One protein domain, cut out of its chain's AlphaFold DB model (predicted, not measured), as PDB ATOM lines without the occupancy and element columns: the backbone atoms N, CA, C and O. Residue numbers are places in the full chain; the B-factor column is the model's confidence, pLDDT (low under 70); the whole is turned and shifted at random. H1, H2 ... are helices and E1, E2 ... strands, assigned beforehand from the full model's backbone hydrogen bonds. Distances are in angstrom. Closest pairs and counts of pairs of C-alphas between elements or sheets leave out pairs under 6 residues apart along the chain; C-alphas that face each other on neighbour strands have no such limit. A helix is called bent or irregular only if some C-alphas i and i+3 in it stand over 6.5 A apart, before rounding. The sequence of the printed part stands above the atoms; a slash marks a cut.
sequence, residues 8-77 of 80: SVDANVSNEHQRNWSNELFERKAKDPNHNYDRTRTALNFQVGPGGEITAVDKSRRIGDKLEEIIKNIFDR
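Overview. This is residues 8 to 77 of the 80 residues of an uncharacterized protein of bacterium J10(2018) (UniProt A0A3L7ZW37). This is a loose, open loop of short parts with one long helix for an arm: H1, H2, H3 and the small hairpin E1 and E2 follow one another round an open middle, and residues 57 to 62 lead back to near H1, where H4 begins. From there H4 runs away from the loop, and residues 68 to 77 stick out at one end of the long axis, while a bare turn, residues 31 to 36, sticks out near the other. The printed part has 70 residues, with four named helices and two named strands in the order H1, H2, H3, E1, E2, H4; the sheet, E1 - E2, is antiparallel, and the class is mostly helix. The whole is loose, with a radius of gyration of the C-alphas of 14.6 A, and elongated, spanning 47 by 25 by 19 A.

Arrangement. H1, residues 11 to 18, and H2, residues 23 to 30, are joined by a tight link of 4 residues, yet they are apart. H3, residues 39 to 44, is close to H2 but not clearly touching it, with the C-alphas of Phe 26 and Arg 39 the closest at 7.0 A. The lines of H2 and H3 are about perpendicular, at 89 degrees. H3 is irregular: C-alphas 40 and 43 are 7.3 A apart. A tight link of 1 residue joins H3 to E1, residues 46 to 48, and a tight link of 5 residues joins E1 to E2, residues 54 to 56. E1 and E2 form a hairpin of antiparallel neighbours, with 140 degrees between their directions. C-alphas 46 and 56 face each other at 4.7 A, and within hydrogen-bond range are N 47 and O 55, at 2.9 A, and N 55 and O 47, at 3.0 A. H3 and E2 are apart, but only just, with their closest C-alphas 8.1 A from each other. H4, residues 63 to 75, only just touches H1, with 3 pairs of C-alphas within 8 A, and it does so with residues 63 to 64 alone. The closest C-alphas of H1 and H4 are those of Ser 14 and Ile 63, at 5.6 A, and their lines are about perpendicular, at 86 degrees. H1 is apart from both strands, and H4 is apart from H2, H3 and E1. In H1, H2 and H4 every O i to N i+4 pair is within hydrogen-bond range; in H3 0 of 2 are, beside 2 of 3 O i to N i+3 pairs.

Along the chain. H1 begins at C-alpha 11, at (26.250, 0.060, 47.785), and measures 10.4 A from first to last C-alpha. H2 measures 10.5 A and H3 10.1 A. E1 measures 6.8 A, beginning at C-alpha 46, at (33.965, 16.141, 41.882), and E2 measures 7.1 A. H4, the longest helix with 13 residues, measures 18.5 A and ends at C-alpha 75, at (46.665, -8.345, 38.478).

Size, cuts and confidence. The two C-alphas farthest apart are those of Pro 33 and Arg 77, at 48.0 A. Residues 31 to 36 stand free, and so do residues 68 to 77, of which 68 to 75 belong to H4. The body without these stretches has 54 residues and spans 35 by 24 by 17 A. The printed part has no cut, and no link is long: H2 to H3, with 8 residues, and E2 to H4, with 6, are short. The mean pLDDT of the printed part is 88.3, and residues 8 to 9 are under 70.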
ATOM      1  N   SER A   8      33.366  -1.259  53.784       61.06
ATOM      2  CA  SER A   8      33.434   0.182  53.510       61.06
ATOM      3  C   SER A   8      33.141   0.569  52.052       61.06
ATOM      4  O   SER A   8      33.102   1.759  51.759       61.06
ATOM      5  N   VAL A   9      32.910  -0.390  51.146       65.44
ATOM      6  CA  VAL A   9      32.541  -0.131  49.740       65.44
ATOM      7  C   VAL A   9      31.163  -0.687  49.360       65.44
ATOM      8  O   VAL A   9      30.854  -0.831  48.178       65.44
ATOM      9  N   ASP A  10      30.321  -0.974  50.360       82.31
ATOM     10  CA  ASP A  10      28.921  -1.363  50.158       82.31
ATOM     11  C   ASP A  10      28.142  -0.326  49.326       82.31
ATOM     12  O   ASP A  10      28.454   0.870  49.316       82.31
ATOM     13  N   ALA A  11      27.083  -0.773  48.648       82.94
ATOM     14  CA  ALA A  11      26.250   0.060  47.785       82.94
ATOM     15  C   ALA A  11      25.721   1.328  48.480       82.94
ATOM     16  O   ALA A  11      25.710   2.401  47.872       82.94
ATOM     17  N   ASN A  12      25.314   1.236  49.748       84.75
ATOM     18  CA  ASN A  12      24.798   2.392  50.484       84.75
ATOM     19  C   ASN A  12      25.897   3.414  50.783       84.75
ATOM     20  O   ASN A  12      25.673   4.620  50.664       84.75
ATOM     21  N   VAL A  13      27.094   2.929  51.107       85.88
ATOM     22  CA  VAL A  13      28.275   3.763  51.340       85.88
ATOM     23  C   VAL A  13      28.689   4.437  50.029       85.88
ATOM     24  O   VAL A  13      28.872   5.651  49.988       85.88
ATOM     25  N   SER A  14      28.703   3.693  48.919       88.69
ATOM     26  CA  SER A  14      28.955   4.235  47.578       88.69
ATOM     27  C   SER A  14      27.987   5.363  47.213       88.69
ATOM     28  O   SER A  14      28.414   6.426  46.762       88.69
ATOM     29  N   ASN A  15      26.687   5.167  47.451       89.75
ATOM     30  CA  ASN A  15      25.671   6.181  47.170       89.75
ATOM     31  C   ASN A  15      25.858   7.440  48.029       89.75
ATOM     32  O   ASN A  15      25.685   8.549  47.519       89.75
ATOM     33  N   GLU A  16      26.224   7.285  49.306       88.62
ATOM     34  CA  GLU A  16      26.562   8.396  50.207       88.62
ATOM     35  C   GLU A  16      27.767   9.190  49.676       88.62
ATOM     36  O   GLU A  16      27.659  10.406  49.513       88.62
ATOM     37  N   HIS A  17      28.871   8.525  49.318       88.88
ATOM     38  CA  HIS A  17      30.073   9.191  48.801       88.88
ATOM     39  C   HIS A  17      29.852   9.871  47.445       88.88
ATOM     40  O   HIS A  17      30.310  10.992  47.236       88.88
ATOM     41  N   GLN A  18      29.129   9.228  46.524       91.00
ATOM     42  CA  GLN A  18      28.892   9.764  45.177       91.00
ATOM     43  C   GLN A  18      27.731  10.765  45.116       91.00
ATOM     44  O   GLN A  18      27.441  11.315  44.049       91.00
ATOM     45  N   ARG A  19      27.015  10.976  46.233       90.25
ATOM     46  CA  ARG A  19      25.744  11.721  46.271       90.25
ATOM     47  C   ARG A  19      24.788  11.234  45.178       90.25
ATOM     48  O   ARG A  19      24.167  12.026  44.455       90.25
ATOM     49  N   ASN A  20      24.726   9.911  45.021       91.06
ATOM     50  CA  ASN A  20      23.827   9.235  44.093       91.06
ATOM     51  C   ASN A  20      22.501   8.954  44.802       91.06
ATOM     52  O   ASN A  20      22.191   7.825  45.178       91.06
ATOM     53  N   TRP A  21      21.771  10.028  45.087       89.94
ATOM     54  CA  TRP A  21      20.549   9.993  45.880       89.94
ATOM     55  C   TRP A  21      19.343  10.408  45.057       89.94
ATOM     56  O   TRP A  21      19.434  11.276  44.187       89.94
ATOM     57  N   SER A  22      18.195   9.819  45.389       90.31
ATOM     58  CA  SER A  22      16.904  10.289  44.903       90.31
ATOM     59  C   SER A  22      16.577  11.673  45.474       90.31
ATOM     60  O   SER A  22      17.134  12.101  46.489       90.31
ATOM     61  N   ASN A  23      15.622  12.364  44.845       91.44
ATOM     62  CA  ASN A  23      15.113  13.642  45.349       91.44
ATOM     63  C   ASN A  23      14.596  13.517  46.789       91.44
ATOM     64  O   ASN A  23      14.933  14.341  47.628       91.44
ATOM     65  N   GLU A  24      13.834  12.464  47.085       92.62
ATOM     66  CA  GLU A  24      13.294  12.207  48.425       92.62
ATOM     67  C   GLU A  24      14.401  12.045  49.474       92.62
ATOM     68  O   GLU A  24      14.328  12.618  50.562       92.62
ATOM     69  N   LEU A  25      15.464  11.307  49.138       90.12
ATOM     70  CA  LEU A  25      16.581  11.108  50.053       90.12
ATOM     71  C   LEU A  25      17.360  12.410  50.279       90.12
ATOM     72  O   LEU A  25      17.765  12.675  51.409       90.12
ATOM     73  N   PHE A  26      17.508  13.252  49.249       90.69
ATOM     74  CA  PHE A  26      18.045  14.605  49.406       90.69
ATOM     75  C   PHE A  26      17.203  15.450  50.363       90.69
ATOM     76  O   PHE A  26      17.768  16.040  51.278       90.69
ATOM     77  N   GLU A  27      15.879  15.478  50.199       90.75
ATOM     78  CA  GLU A  27      14.983  16.238  51.081       90.75
ATOM     79  C   GLU A  27      15.082  15.770  52.533       90.75
ATOM     80  O   GLU A  27      15.158  16.582  53.456       90.75
ATOM     81  N   ARG A  28      15.131  14.451  52.751       91.06
ATOM     82  CA  ARG A  28      15.310  13.881  54.088       91.06
ATOM     83  C   ARG A  28      16.657  14.278  54.696       91.06
ATOM     84  O   ARG A  28      16.698  14.653  55.862       91.06
ATOM     85  N   LYS A  29      17.743  14.195  53.924       87.94
ATOM     86  CA  LYS A  29      19.108  14.518  54.372       87.94
ATOM     87  C   LYS A  29      19.311  16.016  54.616       87.94
ATOM     88  O   LYS A  29      20.049  16.369  55.525       87.94
ATOM     89  N   ALA A  30      18.658  16.878  53.837       87.81
ATOM     90  CA  ALA A  30      18.713  18.333  53.997       87.81
ATOM     91  C   ALA A  30      17.941  18.834  55.229       87.81
ATOM     92  O   ALA A  30      18.258  19.888  55.768       87.81
ATOM     93  N   LYS A  31      16.926  18.084  55.680       89.38
ATOM     94  CA  LYS A  31      16.117  18.402  56.869       89.38
ATOM     95  C   LYS A  31      16.648  17.780  58.161       89.38
ATOM     96  O   LYS A  31      16.082  18.027  59.222       89.38
ATOM     97  N   ASP A  32      17.676  16.941  58.078       88.62
ATOM     98  CA  ASP A  32      18.256  16.281  59.243       88.62
ATOM     99  C   ASP A  32      19.072  17.302  60.058       88.62
ATOM    100  O   ASP A  32      20.071  17.808  59.549       88.62
ATOM    101  N   PRO A  33      18.695  17.609  61.315       88.00
ATOM    102  CA  PRO A  33      19.344  18.659  62.105       88.00
ATOM    103  C   PRO A  33      20.797  18.334  62.481       88.00
ATOM    104  O   PRO A  33      21.530  19.223  62.902       88.00
ATOM    105  N   ASN A  34      21.223  17.076  62.331       88.19
ATOM    106  CA  ASN A  34      22.599  16.654  62.582       88.19
ATOM    107  C   ASN A  34      23.482  16.737  61.325       88.19
ATOM    108  O   ASN A  34      24.663  16.396  61.387       88.19
ATOM    109  N   HIS A  35      22.930  17.152  60.179       79.81
ATOM    110  CA  HIS A  35      23.636  17.193  58.903       79.81
ATOM    111  C   HIS A  35      23.425  18.534  58.188       79.81
ATOM    112  O   HIS A  35      22.356  19.124  58.225       79.81
ATOM    113  N   ASN A  36      24.444  18.994  57.458       81.88
ATOM    114  CA  ASN A  36      24.421  20.279  56.745       81.88
ATOM    115  C   ASN A  36      24.378  20.083  55.222       81.88
ATOM    116  O   ASN A  36      25.149  20.691  54.475       81.88
ATOM    117  N   TYR A  37      23.529  19.169  54.751       85.00
ATOM    118  CA  TYR A  37      23.440  18.863  53.326       85.00
ATOM    119  C   TYR A  37      22.635  19.919  52.568       85.00
ATOM    120  O   TYR A  37      21.415  19.972  52.664       85.00
ATOM    121  N   ASP A  38      23.326  20.706  51.744       86.19
ATOM    122  CA  ASP A  38      22.717  21.677  50.835       86.19
ATOM    123  C   ASP A  38      22.785  21.174  49.387       86.19
ATOM    124  O   ASP A  38      23.854  21.036  48.780       86.19
ATOM    125  N   ARG A  39      21.608  20.903  48.820       87.38
ATOM    126  CA  ARG A  39      21.451  20.390  47.459       87.38
ATOM    127  C   ARG A  39      21.970  21.362  46.395       87.38
ATOM    128  O   ARG A  39      22.465  20.911  45.357       87.38
ATOM    129  N   THR A  40      21.902  22.671  46.637       88.38
ATOM    130  CA  THR A  40      22.367  23.691  45.680       88.38
ATOM    131  C   THR A  40      23.883  23.639  45.482       88.38
ATOM    132  O   THR A  40      24.394  23.996  44.424       88.38
ATOM    133  N   ARG A  41      24.606  23.078  46.457       88.50
ATOM    134  CA  ARG A  41      26.064  22.905  46.433       88.50
ATOM    135  C   ARG A  41      26.511  21.600  45.783       88.50
ATOM    136  O   ARG A  41      27.700  21.293  45.784       88.50
ATOM    137  N   THR A  42      25.597  20.816  45.209       87.81
ATOM    138  CA  THR A  42      25.947  19.519  44.607       87.81
ATOM    139  C   THR A  42      26.926  19.627  43.439       87.81
ATOM    140  O   THR A  42      27.676  18.677  43.218       87.81
ATOM    141  N   ALA A  43      26.981  20.781  42.768       88.06
ATOM    142  CA  ALA A  43      27.961  21.095  41.727       88.06
ATOM    143  C   ALA A  43      29.420  21.093  42.225       88.06
ATOM    144  O   ALA A  43      30.336  20.990  41.417       88.06
ATOM    145  N   LEU A  44      29.646  21.181  43.541       90.69
ATOM    146  CA  LEU A  44      30.981  21.129  44.143       90.69
ATOM    147  C   LEU A  44      31.485  19.700  44.379       90.69
ATOM    148  O   LEU A  44      32.618  19.526  44.814       90.69
ATOM    149  N   ASN A  45      30.669  18.673  44.125       91.06
ATOM    150  CA  ASN A  45      31.143  17.295  44.186       91.06
ATOM    151  C   ASN A  45      31.869  16.956  42.883       91.06
ATOM    152  O   ASN A  45      31.272  16.982  41.806       91.06
ATOM    153  N   PHE A  46      33.133  16.575  42.996       94.38
ATOM    154  CA  PHE A  46      33.965  16.141  41.882       94.38
ATOM    155  C   PHE A  46      34.697  14.854  42.250       94.38
ATOM    156  O   PHE A  46      34.787  14.476  43.420       94.38
ATOM    157  N   GLN A  47      35.221  14.180  41.239       93.00
ATOM    158  CA  GLN A  47      36.168  13.089  41.408       93.00
ATOM    159  C   GLN A  47      37.505  13.490  40.784       93.00
ATOM    160  O   GLN A  47      37.551  14.269  39.831       93.00
ATOM    161  N   VAL A  48      38.586  12.947  41.335       93.19
ATOM    162  CA  VAL A  48      39.941  13.152  40.827       93.19
ATOM    163  C   VAL A  48      40.382  11.872  40.130       93.19
ATOM    164  O   VAL A  48      40.423  10.807  40.748       93.19
ATOM    165  N   GLY A  49      40.649  11.974  38.833       89.56
ATOM    166  CA  GLY A  49      41.122  10.892  37.982       89.56
ATOM    167  C   GLY A  49      42.651  10.773  37.949       89.56
ATOM    168  O   GLY A  49      43.368  11.528  38.619       89.56
ATOM    169  N   PRO A  50      43.173   9.820  37.158       87.25
ATOM    170  CA  PRO A  50      44.606   9.674  36.922       87.25
ATOM    171  C   PRO A  50      45.244  10.989  36.461       87.25
ATOM    172  O   PRO A  50      44.664  11.730  35.674       87.25
ATOM    173  N   GLY A  51      46.437  11.301  36.968       93.88
ATOM    174  CA  GLY A  51      47.121  12.558  36.639       93.88
ATOM    175  C   GLY A  51      46.509  13.816  37.273       93.88
ATOM    176  O   GLY A  51      46.946  14.915  36.950       93.88
ATOM    177  N   GLY A  52      45.538  13.676  38.183       94.62
ATOM    178  CA  GLY A  52      44.920  14.809  38.882       94.62
ATOM    179  C   GLY A  52      43.757  15.458  38.128       94.62
ATOM    180  O   GLY A  52      43.336  16.553  38.492       94.62
ATOM    181  N   GLU A  53      43.233  14.806  37.089       96.25
ATOM    182  CA  GLU A  53      42.116  15.322  36.298       96.25
ATOM    183  C   GLU A  53      40.846  15.471  37.150       96.25
ATOM    184  O   GLU A  53      40.381  14.512  37.765       96.25
ATOM    185  N   ILE A  54      40.253  16.665  37.176       95.50
ATOM    186  CA  ILE A  54      39.013  16.928  37.911       95.50
ATOM    187  C   ILE A  54      37.828  16.719  36.971       95.50
ATOM    188  O   ILE A  54      37.678  17.433  35.982       95.50
ATOM    189  N   THR A  55      36.956  15.773  37.310       93.81
ATOM    190  CA  THR A  55      35.734  15.482  36.546       93.81
ATOM    191  C   THR A  55      34.509  15.479  37.454       93.81
ATOM    192  O   THR A  55      34.610  15.344  38.677       93.81
ATOM    193  N   ALA A  56      33.324  15.636  36.862       93.75
ATOM    194  CA  ALA A  56      32.081  15.420  37.590       93.75
ATOM    195  C   ALA A  56      32.043  13.988  38.144       93.75
ATOM    196  O   ALA A  56      32.562  13.058  37.525       93.75
ATOM    197  N   VAL A  57      31.416  13.803  39.308       92.44
ATOM    198  CA  VAL A  57      31.255  12.463  39.886       92.44
ATOM    199  C   VAL A  57      30.462  11.591  38.917       92.44
ATOM    200  O   VAL A  57      29.290  11.858  38.647       92.44
ATOM    201  N   ASP A  58      31.083  10.520  38.435       91.81
ATOM    202  CA  ASP A  58      30.383   9.501  37.669       91.81
ATOM    203  C   ASP A  58      29.525   8.662  38.625       91.81
ATOM    204  O   ASP A  58      30.047   7.927  39.470       91.81
ATOM    205  N   LYS A  59      28.205   8.808  38.481       91.31
ATOM    206  CA  LYS A  59      27.169   8.129  39.273       91.31
ATOM    207  C   LYS A  59      26.618   6.869  38.595       91.31
ATOM    208  O   LYS A  59      25.767   6.206  39.181       91.31
ATOM    209  N   SER A  60      27.065   6.550  37.377       91.25
ATOM    210  CA  SER A  60      26.584   5.379  36.626       91.25
ATOM    211  C   SER A  60      27.155   4.062  37.157       91.25
ATOM    212  O   SER A  60      26.549   3.008  36.983       91.25
ATOM    213  N   ARG A  61      28.299   4.132  37.842       90.00
ATOM    214  CA  ARG A  61      29.023   2.988  38.401       90.00
ATOM    215  C   ARG A  61      29.266   3.189  39.885       90.00
ATOM    216  O   ARG A  61      29.589   4.304  40.301       90.00
ATOM    217  N   ARG A  62      29.170   2.129  40.687       89.56
ATOM    218  CA  ARG A  62      29.487   2.203  42.118       89.56
ATOM    219  C   ARG A  62      30.998   2.205  42.329       89.56
ATOM    220  O   ARG A  62      31.764   1.722  41.499       89.56
ATOM    221  N   ILE A  63      31.430   2.733  43.469       89.00
ATOM    222  CA  ILE A  63      32.832   2.715  43.895       89.00
ATOM    223  C   ILE A  63      33.341   1.269  43.985       89.00
ATOM    224  O   ILE A  63      34.453   1.004  43.543       89.00
ATOM    225  N   GLY A  64      32.517   0.334  44.479       87.25
ATOM    226  CA  GLY A  64      32.841  -1.098  44.503       87.25
ATOM    227  C   GLY A  64      33.196  -1.646  43.118       87.25
ATOM    228  O   GLY A  64      34.290  -2.174  42.941       87.25
ATOM    229  N   ASP A  65      32.342  -1.407  42.116       88.25
ATOM    230  CA  ASP A  65      32.571  -1.857  40.734       88.25
ATOM    231  C   ASP A  65      33.868  -1.272  40.144       88.25
ATOM    232  O   ASP A  65      34.585  -1.937  39.395       88.25
ATOM    233  N   LYS A  66      34.175  -0.006  40.463       87.81
ATOM    234  CA  LYS A  66      35.418   0.653  40.024       87.81
ATOM    235  C   LYS A  66      36.644   0.009  40.668       87.81
ATOM    236  O   LYS A  66      37.657  -0.178  40.002       87.81
ATOM    237  N   LEU A  67      36.560  -0.335  41.953       87.00
ATOM    238  CA  LEU A  67      37.652  -0.984  42.675       87.00
ATOM    239  C   LEU A  67      37.915  -2.399  42.165       87.00
ATOM    240  O   LEU A  67      39.075  -2.750  41.975       87.00
ATOM    241  N   GLU A  68      36.872  -3.185  41.901       86.00
ATOM    242  CA  GLU A  68      37.018  -4.528  41.325       86.00
ATOM    243  C   GLU A  68      37.737  -4.485  39.971       86.00
ATOM    244  O   GLU A  68      38.666  -5.259  39.737       86.00
ATOM    245  N   GLU A  69      37.374  -3.535  39.105       87.75
ATOM    246  CA  GLU A  69      38.043  -3.343  37.818       87.75
ATOM    247  C   GLU A  69      39.512  -2.927  37.986       87.75
ATOM    248  O   GLU A  69      40.388  -3.463  37.306       87.75
ATOM    249  N   ILE A  70      39.805  -1.997  38.902       86.69
ATOM    250  CA  ILE A  70      41.182  -1.573  39.193       86.69
ATOM    251  C   ILE A  70      42.014  -2.757  39.688       86.69
ATOM    252  O   ILE A  70      43.119  -2.969  39.194       86.69
ATOM    253  N   ILE A  71      41.484  -3.538  40.632       85.94
ATOM    254  CA  ILE A  71      42.161  -4.714  41.187       85.94
ATOM    255  C   ILE A  71      42.456  -5.720  40.073       85.94
ATOM    256  O   ILE A  71      43.595  -6.171  39.948       85.94
ATOM    257  N   LYS A  72      41.468  -6.022  39.225       87.62
ATOM    258  CA  LYS A  72      41.645  -6.918  38.078       87.62
ATOM    259  C   LYS A  72      42.729  -6.413  37.121       87.62
ATOM    260  O   LYS A  72      43.653  -7.152  36.810       87.62
ATOM    261  N   ASN A  73      42.674  -5.138  36.737       87.62
ATOM    262  CA  ASN A  73      43.656  -4.525  35.840       87.62
ATOM    263  C   ASN A  73      45.081  -4.526  36.415       87.62
ATOM    264  O   ASN A  73      46.041  -4.587  35.651       87.62
ATOM    265  N   ILE A  74      45.235  -4.406  37.738       86.62
ATOM    266  CA  ILE A  74      46.542  -4.508  38.397       86.62
ATOM    267  C   ILE A  74      47.076  -5.935  38.274       86.62
ATOM    268  O   ILE A  74      48.224  -6.105  37.875       86.62
ATOM    269  N   PHE A  75      46.252  -6.945  38.573       86.00
ATOM    270  CA  PHE A  75      46.665  -8.345  38.478       86.00
ATOM    271  C   PHE A  75      46.985  -8.767  37.041       86.00
ATOM    272  O   PHE A  75      48.006  -9.410  36.830       86.00
ATOM    273  N   ASP A  76      46.197  -8.332  36.056       87.00
ATOM    274  CA  ASP A  76      46.437  -8.628  34.635       87.00
ATOM    275  C   ASP A  76      47.767  -8.033  34.113       87.00
ATOM    276  O   ASP A  76      48.267  -8.440  33.065       87.00
ATOM    277  N   ARG A  77      48.340  -7.046  34.816       86.94
ATOM    278  CA  ARG A  77      49.590  -6.357  34.444       86.94
ATOM    279  C   ARG A  77      50.801  -6.794  35.265       86.94
ATOM    280  O   ARG A  77      51.890  -6.264  35.040       86.94
TER     281      ARG A  77